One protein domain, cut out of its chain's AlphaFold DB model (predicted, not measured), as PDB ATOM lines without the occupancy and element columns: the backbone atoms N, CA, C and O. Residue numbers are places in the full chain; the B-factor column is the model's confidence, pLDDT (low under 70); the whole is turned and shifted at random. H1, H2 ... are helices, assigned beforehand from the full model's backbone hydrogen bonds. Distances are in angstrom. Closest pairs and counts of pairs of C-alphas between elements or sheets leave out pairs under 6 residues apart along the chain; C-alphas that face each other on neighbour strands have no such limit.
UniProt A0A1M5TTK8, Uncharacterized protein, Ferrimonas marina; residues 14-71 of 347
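This is residues 14 to 71 of the 347 residues of an uncharacterized protein of Ferrimonas marina (UniProt A0A1M5TTK8). Four short helices are set in a ring: H2, H3 and H4 follow one another round an open C, and H1 spans its opening on one side, crossing H4 and reaching close to H2. No helix runs through the middle, and the turns from H2 to H3 and from H3 to H4 are near right angles. The printed part has 58 residues with four named helices, in the order H1, H2, H3, H4, and no named strand; the class is all helix, with 37 residues in the helices. The whole is compact, with a radius of gyration of the C-alphas of 10.4 A, and rounded, with spans of 27 by 21 by 18 A.

H1, residues 20 to 29, and H4, residues 60 to 69, touch, with 8 pairs of C-alphas within 8 A. Their closest C-alphas are those of Phe 24 and Val 63, 5.7 A apart, and their lines stand at a steep tilt of 45 degrees, the same way. H1 is close to but not clearly touching H2, residues 35 to 41: the closest C-alphas, of Met 27 and Leu 38, are 7.6 A apart. These two run the same way at a steep tilt of 63 degrees. H2 and H3, residues 46 to 55, only just touch, with 3 pairs of C-alphas within 8 A, and touch only at the corner by their link. Their closest C-alphas are those of Ile 39 and Thr 46, 6.6 A apart, and the two helices are about perpendicular, at 77 degrees. H3 and H4 are close but not clearly touching, with the C-alphas of Leu 53 and Trp 60 closest at 7.6 A, and stand about perpendicular at 84 degrees. H1 and H3 are apart; H2 and H4 are only just apart, their closest C-alphas 8.0 A from each other. In H1, H2, H3 and H4 every pair of O i and N i+4 is within hydrogen-bond range.

H1 runs 14.3 A from C-alpha 20 at (193.965, 95.570, 141.885) to C-alpha 29. H4 measures 14.4 A and ends with C-alpha 69 at (206.526, 100.054, 148.428). H3, 14.3 A long, begins with C-alpha 46 at (182.863, 100.653, 155.059). H2 is 9.8 A long.

The two C-alphas farthest apart are those of Arg 55 and Gly 71, at 27.7 A. The printed part has no cut, and its three links between helices are tight. The mean pLDDT of the printed part is 82.4; no printed residue is under 70, and H4 has a mean of 76.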
ATOM      1  N   LYS A  14     181.809 102.135 138.743       83.31
ATOM      2  CA  LYS A  14     181.553 103.505 138.259       83.31
ATOM      3  C   LYS A  14     182.823 104.286 137.914       83.31
ATOM      4  O   LYS A  14     182.748 105.216 137.123       83.31
ATOM      5  N   ARG A  15     183.950 103.946 138.543       80.94
ATOM      6  CA  ARG A  15     185.245 104.614 138.359       80.94
ATOM      7  C   ARG A  15     186.269 103.724 137.641       80.94
ATOM      8  O   ARG A  15     187.448 104.035 137.659       80.94
ATOM      9  N   GLY A  16     185.839 102.605 137.046       82.94
ATOM     10  CA  GLY A  16     186.739 101.666 136.362       82.94
ATOM     11  C   GLY A  16     187.701 100.900 137.283       82.94
ATOM     12  O   GLY A  16     188.639 100.281 136.798       82.94
ATOM     13  N   LEU A  17     187.468 100.901 138.603       88.50
ATOM     14  CA  LEU A  17     188.369 100.338 139.623       88.50
ATOM     15  C   LEU A  17     188.095  98.847 139.873       88.50
ATOM     16  O   LEU A  17     187.825  98.422 140.997       88.50
ATOM     17  N   THR A  18     188.045  98.053 138.807       86.50
ATOM     18  CA  THR A  18     187.554  96.667 138.855       86.50
ATOM     19  C   THR A  18     188.647  95.611 139.008       86.50
ATOM     20  O   THR A  18     188.319  94.430 139.079       86.50
ATOM     21  N   CYS A  19     189.918  96.009 139.076       87.62
ATOM     22  CA  CYS A  19     191.057  95.130 139.356       87.62
ATOM     23  C   CYS A  19     192.076  95.800 140.303       87.62
ATOM     24  O   CYS A  19     192.056  97.032 140.436       87.62
ATOM     25  N   PRO A  20     192.970  95.028 140.957       84.38
ATOM     26  CA  PRO A  20     193.965  95.570 141.885       84.38
ATOM     27  C   PRO A  20     194.828  96.680 141.275       84.38
ATOM     28  O   PRO A  20     195.024  97.706 141.918       84.38
ATOM     29  N   GLU A  21     195.266  96.523 140.023       86.50
ATOM     30  CA  GLU A  21     196.065  97.509 139.284       86.50
ATOM     31  C   GLU A  21     195.322  98.834 139.116       86.50
ATOM     32  O   GLU A  21     195.851  99.878 139.480       86.50
ATOM     33  N   SER A  22     194.079  98.796 138.627       89.19
ATOM     34  CA  SER A  22     193.271 100.011 138.439       89.19
ATOM     35  C   SER A  22     193.020 100.753 139.754       89.19
ATOM     36  O   SER A  22     193.048 101.979 139.791       89.19
ATOM     37  N   LEU A  23     192.808 100.014 140.851       89.00
ATOM     38  CA  LEU A  23     192.607 100.603 142.172       89.00
ATOM     39  C   LEU A  23     193.906 101.192 142.726       89.00
ATOM     40  O   LEU A  23     193.879 102.268 143.313       89.00
ATOM     41  N   PHE A  24     195.026 100.498 142.536       88.25
ATOM     42  CA  PHE A  24     196.344 100.967 142.938       88.25
ATOM     43  C   PHE A  24     196.728 102.262 142.218       88.25
ATOM     44  O   PHE A  24     197.059 103.234 142.886       88.25
ATOM     45  N   GLU A  25     196.617 102.298 140.888       87.25
ATOM     46  CA  GLU A  25     196.923 103.482 140.074       87.25
ATOM     47  C   GLU A  25     196.066 104.679 140.477       87.25
ATOM     48  O   GLU A  25     196.580 105.758 140.754       87.25
ATOM     49  N   TYR A  26     194.764 104.455 140.647       89.69
ATOM     50  CA  TYR A  26     193.848 105.486 141.114       89.69
ATOM     51  C   TYR A  26     194.226 106.034 142.498       89.69
ATOM     52  O   TYR A  26     194.222 107.241 142.729       89.69
ATOM     53  N   MET A  27     194.558 105.150 143.441       89.25
ATOM     54  CA  MET A  27     194.975 105.553 144.784       89.25
ATOM     55  C   MET A  27     196.333 106.257 144.783       89.25
ATOM     56  O   MET A  27     196.535 107.168 145.586       89.25
ATOM     57  N   ARG A  28     197.234 105.870 143.877       84.50
ATOM     58  CA  ARG A  28     198.534 106.500 143.663       84.50
ATOM     59  C   ARG A  28     198.384 107.924 143.139       84.50
ATOM     60  O   ARG A  28     198.905 108.847 143.756       84.50
ATOM     61  N   GLU A  29     197.620 108.108 142.064       86.81
ATOM     62  CA  GLU A  29     197.345 109.421 141.464       86.81
ATOM     63  C   GLU A  29     196.628 110.364 142.437       86.81
ATOM     64  O   GLU A  29     196.931 111.554 142.495       86.81
ATOM     65  N   ALA A  30     195.710 109.831 143.247       83.31
ATOM     66  CA  ALA A  30     194.959 110.607 144.229       83.31
ATOM     67  C   ALA A  30     195.705 110.834 145.564       83.31
ATOM     68  O   ALA A  30     195.163 111.481 146.462       83.31
ATOM     69  N   GLY A  31     196.916 110.287 145.746       82.00
ATOM     70  CA  GLY A  31     197.671 110.404 147.002       82.00
ATOM     71  C   GLY A  31     196.997 109.724 148.206       82.00
ATOM     72  O   GLY A  31     197.145 110.156 149.350       82.00
ATOM     73  N   ILE A  32     196.222 108.663 147.971       82.44
ATOM     74  CA  ILE A  32     195.412 107.976 148.982       82.44
ATOM     75  C   ILE A  32     196.180 106.773 149.532       82.44
ATOM     76  O   ILE A  32     196.290 105.732 148.897       82.44
ATOM     77  N   GLY A  33     196.638 106.877 150.779       76.62
ATOM     78  CA  GLY A  33     197.396 105.808 151.440       76.62
ATOM     79  C   GLY A  33     196.585 104.840 152.309       76.62
ATOM     80  O   GLY A  33     197.154 103.926 152.897       76.62
ATOM     81  N   THR A  34     195.273 105.035 152.497       79.06
ATOM     82  CA  THR A  34     194.496 104.219 153.453       79.06
ATOM     83  C   THR A  34     193.100 103.864 152.954       79.06
ATOM     84  O   THR A  34     192.471 104.620 152.213       79.06
ATOM     85  N   LYS A  35     192.562 102.740 153.450       80.94
ATOM     86  CA  LYS A  35     191.189 102.303 153.153       80.94
ATOM     87  C   LYS A  35     190.163 103.338 153.617       80.94
ATOM     88  O   LYS A  35     189.186 103.584 152.924       80.94
ATOM     89  N   SER A  36     190.398 103.975 154.763       80.25
ATOM     90  CA  SER A  36     189.525 105.024 155.301       80.25
ATOM     91  C   SER A  36     189.528 106.294 154.448       80.25
ATOM     92  O   SER A  36     188.485 106.924 154.303       80.25
ATOM     93  N   ALA A  37     190.669 106.663 153.861       79.44
ATOM     94  CA  ALA A  37     190.740 107.780 152.924       79.44
ATOM     95  C   ALA A  37     190.023 107.446 151.606       79.44
ATOM     96  O   ALA A  37     189.245 108.261 151.125       79.44
ATOM     97  N   LEU A  38     190.154 106.212 151.104       85.31
ATOM     98  CA  LEU A  38     189.396 105.738 149.941       85.31
ATOM     99  C   LEU A  38     187.875 105.744 150.186       85.31
ATOM    100  O   LEU A  38     187.103 106.122 149.314       85.31
ATOM    101  N   ILE A  39     187.428 105.352 151.383       85.88
ATOM    102  CA  ILE A  39     186.016 105.419 151.809       85.88
ATOM    103  C   ILE A  39     185.490 106.856 151.722       85.88
ATOM    104  O   ILE A  39     184.402 107.074 151.188       85.88
ATOM    105  N   LYS A  40     186.267 107.823 152.229       83.50
ATOM    106  CA  LYS A  40     185.921 109.250 152.188       83.50
ATOM    107  C   LYS A  40     185.884 109.778 150.755       83.50
ATOM    108  O   LYS A  40     184.896 110.393 150.379       83.50
ATOM    109  N   GLU A  41     186.902 109.464 149.959       86.38
ATOM    110  CA  GLU A  41     187.018 109.893 148.561       86.38
ATOM    111  C   GLU A  41     185.877 109.365 147.679       86.38
ATOM    112  O   GLU A  41     185.323 110.063 146.829       86.38
ATOM    113  N   LEU A  42     185.489 108.108 147.892       85.62
ATOM    114  CA  LEU A  42     184.398 107.483 147.148       85.62
ATOM    115  C   LEU A  42     183.012 107.832 147.713       85.62
ATOM    116  O   LEU A  42     182.013 107.451 147.103       85.62
ATOM    117  N   ALA A  43     182.941 108.524 148.856       85.12
ATOM    118  CA  ALA A  43     181.712 108.807 149.598       85.12
ATOM    119  C   ALA A  43     180.850 107.546 149.838       85.12
ATOM    120  O   ALA A  43     179.631 107.546 149.652       85.12
ATOM    121  N   VAL A  44     181.486 106.438 150.240       84.06
ATOM    122  CA  VAL A  44     180.820 105.148 150.502       84.06
ATOM    123  C   VAL A  44     181.029 104.685 151.936       84.06
ATOM    124  O   VAL A  44     182.043 104.981 152.546       84.06
ATOM    125  N   GLY A  45     180.100 103.894 152.480       81.38
ATOM    126  CA  GLY A  45     180.285 103.254 153.788       81.38
ATOM    127  C   GLY A  45     181.256 102.062 153.753       81.38
ATOM    128  O   GLY A  45     181.387 101.374 152.738       81.38
ATOM    129  N   THR A  46     181.874 101.743 154.895       78.69
ATOM    130  CA  THR A  46     182.863 100.653 155.059       78.69
ATOM    131  C   THR A  46     182.362  99.285 154.581       78.69
ATOM    132  O   THR A  46     183.086  98.542 153.909       78.69
ATOM    133  N   VAL A  47     181.105  98.951 154.895       80.38
ATOM    134  CA  VAL A  47     180.466  97.689 154.480       80.38
ATOM    135  C   VAL A  47     180.291  97.639 152.959       80.38
ATOM    136  O   VAL A  47     180.505  96.596 152.343       80.38
ATOM    137  N   VAL A  48     179.943  98.771 152.342       83.06
ATOM    138  CA  VAL A  48     179.715  98.876 150.894       83.06
ATOM    139  C   VAL A  48     181.027  98.714 150.131       83.06
ATOM    140  O   VAL A  48     181.075  97.929 149.186       83.06
ATOM    141  N   LEU A  49     182.104  99.373 150.573       84.00
ATOM    142  CA  LEU A  49     183.425  99.210 149.962       84.00
ATOM    143  C   LEU A  49     183.940  97.772 150.100       84.00
ATOM    144  O   LEU A  49     184.474  97.216 149.148       84.00
ATOM    145  N   THR A  50     183.744  97.140 151.260       83.25
ATOM    146  CA  THR A  50     184.211  95.762 151.491       83.25
ATOM    147  C   THR A  50     183.482  94.760 150.594       83.25
ATOM    148  O   THR A  50     184.124  93.908 149.984       83.25
ATOM    149  N   LYS A  51     182.161  94.909 150.416       85.50
ATOM    150  CA  LYS A  51     181.394  94.109 149.445       85.50
ATOM    151  C   LYS A  51     181.821  94.377 148.000       85.50
ATOM    152  O   LYS A  51     181.843  93.447 147.199       85.50
ATOM    153  N   ALA A  52     182.162  95.620 147.659       82.75
ATOM    154  CA  ALA A  52     182.626  95.978 146.320       82.75
ATOM    155  C   ALA A  52     183.994  95.352 145.997       82.75
ATOM    156  O   ALA A  52     184.144  94.755 144.934       82.75
ATOM    157  N   LEU A  53     184.954  95.414 146.925       85.44
ATOM    158  CA  LEU A  53     186.263  94.764 146.785       85.44
ATOM    159  C   LEU A  53     186.116  93.244 146.625       85.44
ATOM    160  O   LEU A  53     186.671  92.670 145.692       85.44
ATOM    161  N   ALA A  54     185.284  92.610 147.460       84.56
ATOM    162  CA  ALA A  54     184.998  91.178 147.363       84.56
ATOM    163  C   ALA A  54     184.347  90.796 146.020       84.56
ATOM    164  O   ALA A  54     184.731  89.802 145.408       84.56
ATOM    165  N   ARG A  55     183.407  91.612 145.516       87.12
ATOM    166  CA  ARG A  55     182.751  91.397 144.212       87.12
ATOM    167  C   ARG A  55     183.745  91.380 143.049       87.12
ATOM    168  O   ARG A  55     183.529  90.645 142.091       87.12
ATOM    169  N   HIS A  56     184.809  92.173 143.135       82.19
ATOM    170  CA  HIS A  56     185.855  92.265 142.117       82.19
ATOM    171  C   HIS A  56     187.107  91.436 142.453       82.19
ATOM    172  O   HIS A  56     188.101  91.540 141.745       82.19
ATOM    173  N   ARG A  57     187.059  90.602 143.506       83.75
ATOM    174  CA  ARG A  57     188.188  89.784 143.990       83.75
ATOM    175  C   ARG A  57     189.467  90.598 144.236       83.75
ATOM    176  O   ARG A  57     190.570  90.120 144.002       83.75
ATOM    177  N   ILE A  58     189.311  91.832 144.709       82.31
ATOM    178  CA  ILE A  58     190.434  92.702 145.058       82.31
ATOM    179  C   ILE A  58     190.744  92.510 146.539       82.31
ATOM    180  O   ILE A  58     189.961  92.908 147.406       82.31
ATOM    181  N   GLU A  59     191.900  91.929 146.835       81.81
ATOM    182  CA  GLU A  59     192.408  91.866 148.200       81.81
ATOM    183  C   GLU A  59     193.060  93.195 148.580       81.81
ATOM    184  O   GLU A  59     193.997  93.673 147.941       81.81
ATOM    185  N   TRP A  60     192.566  93.808 149.658       79.88
ATOM    186  CA  TRP A  60     193.094  95.086 150.140       79.88
ATOM    187  C   TRP A  60     194.583  95.007 150.513       79.88
ATOM    188  O   TRP A  60     195.314  95.977 150.334       79.88
ATOM    189  N   THR A  61     195.031  93.858 151.019       76.81
ATOM    190  CA  THR A  61     196.428  93.581 151.379       76.81
ATOM    191  C   THR A  61     197.368  93.776 150.192       76.81
ATOM    192  O   THR A  61     198.354  94.491 150.329       76.81
ATOM    193  N   GLN A  62     197.006  93.267 149.012       78.75
ATOM    194  CA  GLN A  62     197.810  93.377 147.788       78.75
ATOM    195  C   GLN A  62     197.992  94.838 147.341       78.75
ATOM    196  O   GLN A  62     199.094  95.263 146.996       78.75
ATOM    197  N   VAL A  63     196.921  95.640 147.388       79.31
ATOM    198  CA  VAL A  63     196.968  97.072 147.036       79.31
ATOM    199  C   VAL A  63     197.770  97.860 148.075       79.31
ATOM    200  O   VAL A  63     198.592  98.704 147.727       79.31
ATOM    201  N   ASN A  64     197.583  97.548 149.359       74.94
ATOM    202  CA  ASN A  64     198.262  98.222 150.460       74.94
ATOM    203  C   ASN A  64     199.775  97.939 150.490       74.94
ATOM    204  O   ASN A  64     200.553  98.846 150.764       74.94
ATOM    205  N   GLU A  65     200.209  96.717 150.171       73.00
ATOM    206  CA  GLU A  65     201.633  96.375 150.040       73.00
ATOM    207  C   GLU A  65     202.321  97.163 148.923       73.00
ATOM    208  O   GLU A  65     203.473  97.572 149.066       73.00
ATOM    209  N   ARG A  66     201.623  97.414 147.811       76.81
ATOM    210  CA  ARG A  66     202.164  98.220 146.710       76.81
ATOM    211  C   ARG A  66     202.229  99.702 147.061       76.81
ATOM    212  O   ARG A  66     203.266 100.318 146.843       76.81
ATOM    213  N   LEU A  67     201.175 100.256 147.667       76.62
ATOM    214  CA  LEU A  67     201.174 101.648 148.149       76.62
ATOM    215  C   LEU A  67     202.287 101.886 149.175       76.62
ATOM    216  O   LEU A  67     202.886 102.958 149.221       76.62
ATOM    217  N   ALA A  68     202.604 100.864 149.966       70.56
ATOM    218  CA  ALA A  68     203.703 100.907 150.909       70.56
ATOM    219  C   ALA A  68     205.086 100.892 150.258       70.56
ATOM    220  O   ALA A  68     205.970 101.619 150.706       70.56
ATOM    221  N   LYS A  69     205.278 100.077 149.210       76.00
ATOM    222  CA  LYS A  69     206.526 100.054 148.428       76.00
ATOM    223  C   LYS A  69     206.830 101.417 147.804       76.00
ATOM    224  O   LYS A  69     207.996 101.772 147.690       76.00
ATOM    225  N   GLU A  70     205.799 102.185 147.458       74.88
ATOM    226  CA  GLU A  70     205.933 103.552 146.940       74.88
ATOM    227  C   GLU A  70     205.926 104.640 148.032       74.88
ATOM    228  O   GLU A  70     205.926 105.828 147.727       74.88
ATOM    229  N   GLY A  71     205.921 104.268 149.318       70.31
ATOM    230  CA  GLY A  71     205.954 105.219 150.436       70.31
ATOM    231  C   GLY A  71     204.664 106.025 150.644       70.31
ATOM    232  O   GLY A  71     204.617 106.890 151.519       70.31
TER     233      GLY A  71